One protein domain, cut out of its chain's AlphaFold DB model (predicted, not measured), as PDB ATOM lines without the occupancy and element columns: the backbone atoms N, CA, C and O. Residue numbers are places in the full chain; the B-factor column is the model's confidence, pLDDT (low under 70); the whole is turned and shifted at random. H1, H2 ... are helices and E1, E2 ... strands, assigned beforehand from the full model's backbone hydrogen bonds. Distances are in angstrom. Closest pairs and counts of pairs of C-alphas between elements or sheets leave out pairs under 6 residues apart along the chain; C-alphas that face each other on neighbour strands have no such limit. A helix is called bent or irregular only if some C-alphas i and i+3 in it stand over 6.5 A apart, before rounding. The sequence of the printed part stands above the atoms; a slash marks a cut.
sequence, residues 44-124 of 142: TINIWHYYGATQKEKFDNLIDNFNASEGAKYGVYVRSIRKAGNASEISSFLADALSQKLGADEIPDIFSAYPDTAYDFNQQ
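This is residues 44 to 124 of the 142 residues of an uncharacterized protein of Treponema denticola US-Trep (UniProt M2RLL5). A narrow ribbon of two parallel strands, E1 and E2, makes the middle, with the long helix H1 packed along its E2 side and two shorter helices, H2 and H3, beyond its E1 side. A long link between H2 and H3 folds back to the ribbon, where residues 110 to 111 pair with E1. The 81 printed residues hold three named helices and two named strands in the order E1, H1, E2, H2, H3, of mixed class. The whole is only just compact, close to loose, with a radius of gyration of the C-alphas of 13.8 A, and spans 35 by 27 by 26 A.

E1, residues 44 to 49, and E2, residues 76 to 82, are parallel neighbours at 24 degrees, with N 45 and O 77 at 2.8 A and N 81 and O 47 at 2.8 A, within hydrogen-bond range. With H1, residues 53 to 74, they form a strand-helix-strand unit, two parallel neighbour strands with a helix between, its crossover right-handed. The closest C-alphas of H1 and E2 are those of Asn 67 and Tyr 77, 5.6 A. Residues 47 to 48 of E1 also pair with residues 110 to 111, parallel. The closest C-alphas of E1 and H2, residues 87 to 98, are those of Trp 48 and Ile 90, 7.5 A. H2 and H3, residues 115 to 123, are close but not clearly touching, Ser 91 and Thr 117 having the closest C-alphas at 6.9 A; they run the same way at a shallow tilt of 24 degrees. H1 is apart from H2 and H3. Every O i to N i+4 pair is within hydrogen-bond range in H2 and H3, and 16 of 18 in H1.

E1 begins at C-alpha 44 (46.632, 37.349, 204.842) and is 15.9 A long. H1 is 30.2 A long, with a kink of 40 degrees near residue 68; it is irregular, but only just, C-alphas 67 and 70 being 6.7 A apart. E2 is 19.6 A, H2 16.1 A and H3 12.2 A long, H3 ending at C-alpha 123 (55.388, 25.052, 182.787).

The two C-alphas farthest apart, of Ser 69 and Leu 102, are 37.1 A apart. The printed part has no cut; the link from H2 to H3, 16 residues, is long. No printed residue has a pLDDT under 70.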
ATOM      1  N   THR A  44      47.625  38.419 204.979       97.50
ATOM      2  CA  THR A  44      46.632  37.349 204.842       97.50
ATOM      3  C   THR A  44      47.033  36.393 203.730       97.50
ATOM      4  O   THR A  44      47.199  36.829 202.600       97.50
ATOM      5  N   ILE A  45      47.127  35.104 204.050       98.06
ATOM      6  CA  ILE A  45      47.342  34.014 203.094       98.06
ATOM      7  C   ILE A  45      46.000  33.343 202.807       98.06
ATOM      8  O   ILE A  45      45.343  32.819 203.712       98.06
ATOM      9  N   ASN A  46      45.588  33.346 201.549       98.31
ATOM     10  CA  ASN A  46      44.343  32.760 201.078       98.31
ATOM     11  C   ASN A  46      44.566  31.351 200.553       98.31
ATOM     12  O   ASN A  46      45.365  31.135 199.644       98.31
ATOM     13  N   ILE A  47      43.804  30.399 201.091       98.50
ATOM     14  CA  ILE A  47      43.865  29.004 200.665       98.50
ATOM     15  C   ILE A  47      42.556  28.601 200.002       98.50
ATOM     16  O   ILE A  47      41.514  28.572 200.654       98.50
ATOM     17  N   TRP A  48      42.607  28.220 198.726       98.50
ATOM     18  CA  TRP A  48      41.482  27.577 198.045       98.50
ATOM     19  C   TRP A  48      41.545  26.059 198.198       98.50
ATOM     20  O   TRP A  48      42.502  25.400 197.783       98.50
ATOM     21  N   HIS A  49      40.492  25.474 198.759       98.25
ATOM     22  CA  HIS A  49      40.372  24.028 198.930       98.25
ATOM     23  C   HIS A  49      38.967  23.533 198.564       98.25
ATOM     24  O   HIS A  49      38.026  24.314 198.424       98.25
ATOM     25  N   TYR A  50      38.813  22.213 198.420       97.75
ATOM     26  CA  TYR A  50      37.522  21.571 198.119       97.75
ATOM     27  C   TYR A  50      36.995  20.672 199.250       97.75
ATOM     28  O   TYR A  50      35.919  20.081 199.130       97.75
ATOM     29  N   TYR A  51      37.723  20.572 200.371       97.94
ATOM     30  CA  TYR A  51      37.316  19.758 201.524       97.94
ATOM     31  C   TYR A  51      35.883  20.048 201.982       97.94
ATOM     32  O   TYR A  51      35.462  21.200 202.092       97.94
ATOM     33  N   GLY A  52      35.140  18.981 202.265       95.31
ATOM     34  CA  GLY A  52      33.784  19.026 202.805       95.31
ATOM     35  C   GLY A  52      33.671  18.249 204.114       95.31
ATOM     36  O   GLY A  52      34.552  17.456 204.457       95.31
ATOM     37  N   ALA A  53      32.566  18.472 204.831       95.75
ATOM     38  CA  ALA A  53      32.216  17.767 206.066       95.75
ATOM     39  C   ALA A  53      33.402  17.677 207.053       95.75
ATOM     40  O   ALA A  53      34.081  18.672 207.307       95.75
ATOM     41  N   THR A  54      33.692  16.484 207.573       96.62
ATOM     42  CA  THR A  54      34.735  16.245 208.582       96.62
ATOM     43  C   THR A  54      36.148  16.607 208.113       96.62
ATOM     44  O   THR A  54      36.993  16.951 208.934       96.62
ATOM     45  N   GLN A  55      36.445  16.543 206.808       97.06
ATOM     46  CA  GLN A  55      37.752  16.991 206.305       97.06
ATOM     47  C   GLN A  55      37.895  18.506 206.445       97.06
ATOM     48  O   GLN A  55      38.950  18.978 206.858       97.06
ATOM     49  N   LYS A  56      36.819  19.250 206.148       97.00
ATOM     50  CA  LYS A  56      36.789  20.703 206.322       97.00
ATOM     51  C   LYS A  56      36.974  21.069 207.791       97.00
ATOM     52  O   LYS A  56      37.849  21.859 208.089       97.00
ATOM     53  N   GLU A  57      36.226  20.438 208.693       97.69
ATOM     54  CA  GLU A  57      36.326  20.702 210.135       97.69
ATOM     55  C   GLU A  57      37.751  20.486 210.664       97.69
ATOM     56  O   GLU A  57      38.303  21.325 211.371       97.69
ATOM     57  N   LYS A  58      38.396  19.381 210.274       98.25
ATOM     58  CA  LYS A  58      39.794  19.122 210.646       98.25
ATOM     59  C   LYS A  58      40.746  20.167 210.072       98.25
ATOM     60  O   LYS A  58      41.674  20.568 210.764       98.25
ATOM     61  N   PHE A  59      40.537  20.576 208.824       98.19
ATOM     62  CA  PHE A  59      41.371  21.583 208.179       98.19
ATOM     63  C   PHE A  59      41.200  22.963 208.823       98.19
ATOM     64  O   PHE A  59      42.197  23.593 209.160       98.19
ATOM     65  N   ASP A  60      39.961  23.384 209.080       97.56
ATOM     66  CA  ASP A  60      39.650  24.631 209.781       97.56
ATOM     67  C   ASP A  60      40.298  24.643 211.175       97.56
ATOM     68  O   ASP A  60      40.984  25.597 211.518       97.56
ATOM     69  N   ASN A  61      40.216  23.541 211.928       98.31
ATOM     70  CA  ASN A  61      40.882  23.434 213.230       98.31
ATOM     71  C   ASN A  61      42.412  23.595 213.136       98.31
ATOM     72  O   ASN A  61      43.032  24.151 214.041       98.31
ATOM     73  N   LEU A  62      43.057  23.104 212.072       98.38
ATOM     74  CA  LEU A  62      44.497  23.317 211.864       98.38
ATOM     75  C   LEU A  62      44.808  24.791 211.571       98.38
ATOM     76  O   LEU A  62      45.774  25.327 212.115       98.38
ATOM     77  N   ILE A  63      43.978  25.437 210.749       98.38
ATOM     78  CA  ILE A  63      44.085  26.859 210.399       98.38
ATOM     79  C   ILE A  63      43.896  27.728 211.647       98.38
ATOM     80  O   ILE A  63      44.711  28.610 211.905       98.38
ATOM     81  N   ASP A  64      42.881  27.442 212.459       98.50
ATOM     82  CA  ASP A  64      42.584  28.182 213.686       98.50
ATOM     83  C   ASP A  64      43.722  28.057 214.701       98.50
ATOM     84  O   ASP A  64      44.172  29.058 215.261       98.50
ATOM     85  N   ASN A  65      44.263  26.846 214.880       98.62
ATOM     86  CA  ASN A  65      45.426  26.631 215.738       98.62
ATOM     87  C   ASN A  65      46.663  27.385 215.235       98.62
ATOM     88  O   ASN A  65      47.388  27.967 216.043       98.62
ATOM     89  N   PHE A  66      46.913  27.407 213.922       98.50
ATOM     90  CA  PHE A  66      48.014  28.184 213.349       98.50
ATOM     91  C   PHE A  66      47.814  29.687 213.583       98.50
ATOM     92  O   PHE A  66      48.704  30.348 214.122       98.50
ATOM     93  N   ASN A  67      46.632  30.210 213.249       98.44
ATOM     94  CA  ASN A  67      46.280  31.620 213.401       98.44
ATOM     95  C   ASN A  67      46.388  32.085 214.857       98.44
ATOM     96  O   ASN A  67      46.861  33.190 215.107       98.44
ATOM     97  N   ALA A  68      46.010  31.238 215.818       98.25
ATOM     98  CA  ALA A  68      46.106  31.533 217.245       98.25
ATOM     99  C   ALA A  68      47.523  31.365 217.839       98.25
ATOM    100  O   ALA A  68      47.746  31.778 218.977       98.25
ATOM    101  N   SER A  69      48.473  30.764 217.108       97.50
ATOM    102  CA  SER A  69      49.834  30.473 217.587       97.50
ATOM    103  C   SER A  69      50.913  31.179 216.757       97.50
ATOM    104  O   SER A  69      51.081  32.395 216.875       97.50
ATOM    105  N   GLU A  70      51.663  30.450 215.926       95.31
ATOM    106  CA  GLU A  70      52.765  30.998 215.126       95.31
ATOM    107  C   GLU A  70      52.280  32.089 214.157       95.31
ATOM    108  O   GLU A  70      52.982  33.080 213.960       95.31
ATOM    109  N   GLY A  71      51.056  31.981 213.627       96.38
ATOM    110  CA  GLY A  71      50.450  33.030 212.806       96.38
ATOM    111  C   GLY A  71      50.360  34.364 213.555       96.38
ATOM    112  O   GLY A  71      50.946  35.364 213.138       96.38
ATOM    113  N   ALA A  72      49.734  34.377 214.736       95.94
ATOM    114  CA  ALA A  72      49.646  35.569 215.585       95.94
ATOM    115  C   ALA A  72      51.010  36.086 216.076       95.94
ATOM    116  O   ALA A  72      51.158  37.287 216.346       95.94
ATOM    117  N   LYS A  73      52.004  35.203 216.224       94.69
ATOM    118  CA  LYS A  73      53.372  35.581 216.601       94.69
ATOM    119  C   LYS A  73      54.031  36.439 215.521       94.69
ATOM    120  O   LYS A  73      54.605  37.469 215.868       94.69
ATOM    121  N   TYR A  74      53.903  36.053 214.252       93.56
ATOM    122  CA  TYR A  74      54.568  36.731 213.134       93.56
ATOM    123  C   TYR A  74      53.669  37.686 212.335       93.56
ATOM    124  O   TYR A  74      54.125  38.271 211.361       93.56
ATOM    125  N   GLY A  75      52.402  37.868 212.720       96.50
ATOM    126  CA  GLY A  75      51.473  38.703 211.949       96.50
ATOM    127  C   GLY A  75      51.014  38.045 210.648       96.50
ATOM    128  O   GLY A  75      50.803  38.725 209.652       96.50
ATOM    129  N   VAL A  76      50.871  36.723 210.634       97.44
ATOM    130  CA  VAL A  76      50.348  35.971 209.491       97.44
ATOM    131  C   VAL A  76      48.968  35.442 209.847       97.44
ATOM    132  O   VAL A  76      48.809  34.704 210.820       97.44
ATOM    133  N   TYR A  77      47.975  35.797 209.045       98.12
ATOM    134  CA  TYR A  77      46.626  35.260 209.143       98.12
ATOM    135  C   TYR A  77      46.334  34.383 207.928       98.12
ATOM    136  O   TYR A  77      46.562  34.784 206.792       98.12
ATOM    137  N   VAL A  78      45.823  33.180 208.143       98.62
ATOM    138  CA  VAL A  78      45.451  32.266 207.066       98.62
ATOM    139  C   VAL A  78      43.938  32.201 206.966       98.62
ATOM    140  O   VAL A  78      43.247  31.903 207.944       98.62
ATOM    141  N   ARG A  79      43.425  32.436 205.760       98.25
ATOM    142  CA  ARG A  79      42.008  32.332 205.433       98.25
ATOM    143  C   ARG A  79      41.764  31.107 204.557       98.25
ATOM    144  O   ARG A  79      42.209  31.037 203.414       98.25
ATOM    145  N   SER A  80      41.014  30.156 205.102       97.19
ATOM    146  CA  SER A  80      40.581  28.938 204.416       97.19
ATOM    147  C   SER A  80      39.280  29.188 203.643       97.19
ATOM    148  O   SER A  80      38.274  29.592 204.229       97.19
ATOM    149  N   ILE A  81      39.292  28.971 202.326       97.75
ATOM    150  CA  ILE A  81      38.161  29.218 201.424       97.75
ATOM    151  C   ILE A  81      37.800  27.911 200.719       97.75
ATOM    152  O   ILE A  81      38.532  27.417 199.855       97.75
ATOM    153  N   ARG A  82      36.619  27.368 201.038       97.06
ATOM    154  CA  ARG A  82      36.061  26.242 200.286       97.06
ATOM    155  C   ARG A  82      35.551  26.747 198.939       97.06
ATOM    156  O   ARG A  82      34.395  27.147 198.828       97.06
ATOM    157  N   LYS A  83      36.417  26.734 197.931       97.31
ATOM    158  CA  LYS A  83      36.152  27.365 196.637       97.31
ATOM    159  C   LYS A  83      35.192  26.561 195.762       97.31
ATOM    160  O   LYS A  83      34.350  27.147 195.092       97.31
ATOM    161  N   ALA A  84      35.319  25.234 195.768       96.06
ATOM    162  CA  ALA A  84      34.560  24.366 194.873       96.06
ATOM    163  C   ALA A  84      34.327  22.955 195.442       96.06
ATOM    164  O   ALA A  84      34.745  22.644 196.564       96.06
ATOM    165  N   GLY A  85      33.631  22.100 194.686       96.69
ATOM    166  CA  GLY A  85      33.352  20.710 195.049       96.69
ATOM    167  C   GLY A  85      34.524  19.749 194.832       96.69
ATOM    168  O   GLY A  85      34.603  18.726 195.510       96.69
ATOM    169  N   ASN A  86      35.440  20.074 193.920       96.75
ATOM    170  CA  ASN A  86      36.612  19.264 193.580       96.75
ATOM    171  C   ASN A  86      37.741  20.139 193.000       96.75
ATOM    172  O   ASN A  86      37.536  21.319 192.723       96.75
ATOM    173  N   ALA A  87      38.932  19.562 192.810       96.69
ATOM    174  CA  ALA A  87      40.088  20.300 192.300       96.69
ATOM    175  C   ALA A  87      39.934  20.765 190.840       96.69
ATOM    176  O   ALA A  87      40.451  21.820 190.505       96.69
ATOM    177  N   SER A  88      39.196  20.041 189.991       96.44
ATOM    178  CA  SER A  88      38.970  20.445 188.590       96.44
ATOM    179  C   SER A  88      38.127  21.725 188.491       96.44
ATOM    180  O   SER A  88      38.427  22.639 187.718       96.44
ATOM    181  N   GLU A  89      37.115  21.853 189.351       97.69
ATOM    182  CA  GLU A  89      36.358  23.098 189.478       97.69
ATOM    183  C   GLU A  89      37.242  24.245 189.994       97.69
ATOM    184  O   GLU A  89      37.149  25.357 189.479       97.69
ATOM    185  N   ILE A  90      38.149  23.989 190.950       98.12
ATOM    186  CA  ILE A  90      39.140  24.991 191.389       98.12
ATOM    187  C   ILE A  90      40.027  25.429 190.217       98.12
ATOM    188  O   ILE A  90      40.212  26.631 190.040       98.12
ATOM    189  N   SER A  91      40.512  24.504 189.382       96.19
ATOM    190  CA  SER A  91      41.305  24.830 188.186       96.19
ATOM    191  C   SER A  91      40.554  25.761 187.229       96.19
ATOM    192  O   SER A  91      41.141  26.699 186.692       96.19
ATOM    193  N   SER A  92      39.242  25.564 187.066       96.44
ATOM    194  CA  SER A  92      38.402  26.453 186.250       96.44
ATOM    195  C   SER A  92      38.313  27.865 186.842       96.44
ATOM    196  O   SER A  92      38.442  28.851 186.119       96.44
ATOM    197  N   PHE A  93      38.156  27.983 188.165       97.50
ATOM    198  CA  PHE A  93      38.171  29.288 188.834       97.50
ATOM    199  C   PHE A  93      39.538  29.976 188.781       97.50
ATOM    200  O   PHE A  93      39.591  31.198 188.667       97.50
ATOM    201  N   LEU A  94      40.636  29.218 188.842       96.69
ATOM    202  CA  LEU A  94      41.988  29.760 188.679       96.69
ATOM    203  C   LEU A  94      42.193  30.318 187.271       96.69
ATOM    204  O   LEU A  94      42.761  31.394 187.131       96.69
ATOM    205  N   ALA A  95      41.694  29.637 186.236       94.88
ATOM    206  CA  ALA A  95      41.747  30.144 184.864       94.88
ATOM    207  C   ALA A  95      40.944  31.450 184.695       94.88
ATOM    208  O   ALA A  95      41.417  32.400 184.065       94.88
ATOM    209  N   ASP A  96      39.757  31.532 185.302       97.12
ATOM    210  CA  ASP A  96      38.954  32.761 185.327       97.12
ATOM    211  C   ASP A  96      39.689  33.903 186.069       97.12
ATOM    212  O   ASP A  96      39.714  35.033 185.578       97.12
ATOM    213  N   ALA A  97      40.334  33.612 187.205       95.75
ATOM    214  CA  ALA A  97      41.117  34.582 187.980       95.75
ATOM    215  C   ALA A  97      42.364  35.074 187.221       95.75
ATOM    216  O   ALA A  97      42.611  36.276 187.134       95.75
ATOM    217  N   LEU A  98      43.119  34.155 186.610       94.62
ATOM    218  CA  LEU A  98      44.323  34.449 185.822       94.62
ATOM    219  C   LEU A  98      44.015  35.294 184.582       94.62
ATOM    220  O   LEU A  98      44.798  36.165 184.216       94.62
ATOM    221  N   SER A  99      42.864  35.061 183.948       95.25
ATOM    222  CA  SER A  99      42.402  35.855 182.803       95.25
ATOM    223  C   SER A  99      41.736  37.177 183.200       95.25
ATOM    224  O   SER A  99      41.269  37.904 182.322       95.25
ATOM    225  N   GLN A 100      41.686  37.497 184.502       95.06
ATOM    226  CA  GLN A 100      41.048  38.697 185.055       95.06
ATOM    227  C   GLN A 100      39.614  38.887 184.544       95.06
ATOM    228  O   GLN A 100      39.165  40.001 184.250       95.06
ATOM    229  N   LYS A 101      38.882  37.779 184.405       97.56
ATOM    230  CA  LYS A 101      37.497  37.796 183.940       97.56
ATOM    231  C   LYS A 101      36.642  38.637 184.889       97.56
ATOM    232  O   LYS A 101      36.789  38.567 186.106       97.56
ATOM    233  N   LEU A 102      35.720  39.427 184.338       96.56
ATOM    234  CA  LEU A 102      34.855  40.291 185.141       96.56
ATOM    235  C   LEU A 102      34.072  39.465 186.176       96.56
ATOM    236  O   LEU A 102      33.328  38.554 185.815       96.56
ATOM    237  N   GLY A 103      34.237  39.811 187.454       95.00
ATOM    238  CA  GLY A 103      33.604  39.108 188.571       95.00
ATOM    239  C   GLY A 103      34.321  37.830 189.016       95.00
ATOM    240  O   GLY A 103      33.801  37.143 189.893       95.00
ATOM    241  N   ALA A 104      35.480  37.499 188.441       96.38
ATOM    242  CA  ALA A 104      36.349  36.470 188.993       96.38
ATOM    243  C   ALA A 104      36.978  36.943 190.310       96.38
ATOM    244  O   ALA A 104      37.209  38.136 190.516       96.38
ATOM    245  N   ASP A 105      37.250  35.987 191.195       95.25
ATOM    246  CA  ASP A 105      38.021  36.245 192.406       95.25
ATOM    247  C   ASP A 105      39.494  36.506 192.069       95.25
ATOM    248  O   ASP A 105      39.995  36.095 191.021       95.25
ATOM    249  N   GLU A 106      40.205  37.140 192.996       94.75
ATOM    250  CA  GLU A 106      41.663  37.210 192.948       94.75
ATOM    251  C   GLU A 106      42.279  35.812 193.096       94.75
ATOM    252  O   GLU A 106      41.718  34.924 193.751       94.75
ATOM    253  N   ILE A 107      43.453  35.618 192.492       94.50
ATOM    254  CA  ILE A 107      44.189  34.361 192.611       94.50
ATOM    255  C   ILE A 107      44.573  34.117 194.085       94.50
ATOM    256  O   ILE A 107      45.024  35.046 194.756       94.50
ATOM    257  N   PRO A 108      44.381  32.901 194.627       97.19
ATOM    258  CA  PRO A 108      44.799  32.592 195.988       97.19
ATOM    259  C   PRO A 108      46.317  32.412 196.080       97.19
ATOM    260  O   PRO A 108      46.973  32.047 195.106       97.19
ATOM    261  N   ASP A 109      46.853  32.551 197.288       97.38
ATOM    262  CA  ASP A 109      48.264  32.283 197.583       97.38
ATOM    263  C   ASP A 109      48.579  30.777 197.569       97.38
ATOM    264  O   ASP A 109      49.670  30.354 197.190       97.38
ATOM    265  N   ILE A 110      47.619  29.951 198.001       97.31
ATOM    266  CA  ILE A 110      47.725  28.487 198.030       97.31
ATOM    267  C   ILE A 110      46.425  27.895 197.494       97.31
ATOM    268  O   ILE A 110      45.327  28.341 197.827       97.31
ATOM    269  N   PHE A 111      46.515  26.832 196.705       97.50
ATOM    270  CA  PHE A 111      45.331  26.150 196.202       97.50
ATOM    271  C   PHE A 111      45.524  24.643 196.098       97.50
ATOM    272  O   PHE A 111      46.636  24.128 195.995       97.50
ATOM    273  N   SER A 112      44.406  23.924 196.128       97.19
ATOM    274  CA  SER A 112      44.378  22.492 195.844       97.19
ATOM    275  C   SER A 112      44.308  22.253 194.336       97.19
ATOM    276  O   SER A 112      43.417  22.787 193.679       97.19
ATOM    277  N   ALA A 113      45.190  21.406 193.807       96.44
ATOM    278  CA  ALA A 113      45.243  21.055 192.390       96.44
ATOM    279  C   ALA A 113      45.495  19.557 192.186       96.44
ATOM    280  O   ALA A 113      46.130  18.902 193.019       96.44
ATOM    281  N   TYR A 114      45.018  19.024 191.060       96.38
ATOM    282  CA  TYR A 114      45.493  17.739 190.554       96.38
ATOM    283  C   TYR A 114      46.887  17.895 189.911       96.38
ATOM    284  O   TYR A 114      47.265  19.008 189.530       96.38
ATOM    285  N   PRO A 115      47.682  16.808 189.811       96.56
ATOM    286  CA  PRO A 115      49.057  16.884 189.312       96.56
ATOM    287  C   PRO A 115      49.203  17.444 187.895       96.56
ATOM    288  O   PRO A 115      50.203  18.090 187.611       96.56
ATOM    289  N   ASP A 116      48.223  17.212 187.025       94.94
ATOM    290  CA  ASP A 116      48.173  17.746 185.661       94.94
ATOM    291  C   ASP A 116      48.065  19.278 185.656       94.94
ATOM    292  O   ASP A 116      48.917  19.947 185.081       94.94
ATOM    293  N   THR A 117      47.111  19.843 186.403       93.69
ATOM    294  CA  THR A 117      46.970  21.301 186.564       93.69
ATOM    295  C   THR A 117      48.243  21.907 187.159       93.69
ATOM    296  O   THR A 117      48.726  22.933 186.684       93.69
ATOM    297  N   ALA A 118      48.808  21.278 188.196       95.25
ATOM    298  CA  ALA A 118      50.040  21.757 188.814       95.25
ATOM    299  C   ALA A 118      51.221  21.725 187.828       95.25
ATOM    300  O   ALA A 118      52.011  22.665 187.785       95.25
ATOM    301  N   TYR A 119      51.326  20.670 187.015       95.75
ATOM    302  CA  TYR A 119      52.349  20.561 185.980       95.75
ATOM    303  C   TYR A 119      52.209  21.675 184.940       95.75
ATOM    304  O   TYR A 119      53.189  22.367 184.661       95.75
ATOM    305  N   ASP A 120      51.000  21.901 184.429       94.62
ATOM    306  CA  ASP A 120      50.736  22.934 183.426       94.62
ATOM    307  C   ASP A 120      51.034  24.341 183.955       94.62
ATOM    308  O   ASP A 120      51.595  25.170 183.237       94.62
ATOM    309  N   PHE A 121      50.700  24.623 185.218       94.69
ATOM    310  CA  PHE A 121      50.986  25.918 185.843       94.69
ATOM    311  C   PHE A 121      52.484  26.098 186.095       94.69
ATOM    312  O   PHE A 121      53.015  27.192 185.905       94.69
ATOM    313  N   ASN A 122      53.192  25.024 186.453       95.38
ATOM    314  CA  ASN A 122      54.645  25.052 186.584       95.38
ATOM    315  C   ASN A 122      55.336  25.333 185.240       95.38
ATOM    316  O   ASN A 122      56.297  26.092 185.200       95.38
ATOM    317  N   GLN A 123      54.851  24.757 184.129       96.19
ATOM    318  CA  GLN A 123      55.388  25.052 182.787       96.19
ATOM    319  C   GLN A 123      55.194  26.521 182.374       96.19
ATOM    320  O   GLN A 123      55.906  27.011 181.502       96.19
ATOM    321  N   GLN A 124      54.240  27.212 182.996       94.69
ATOM    322  CA  GLN A 124      53.932  28.623 182.762       94.69
ATOM    323  C   GLN A 124      54.590  29.566 183.781       94.69
ATOM    324  O   GLN A 124      54.296  30.757 183.757       94.69
TER     325      GLN A 124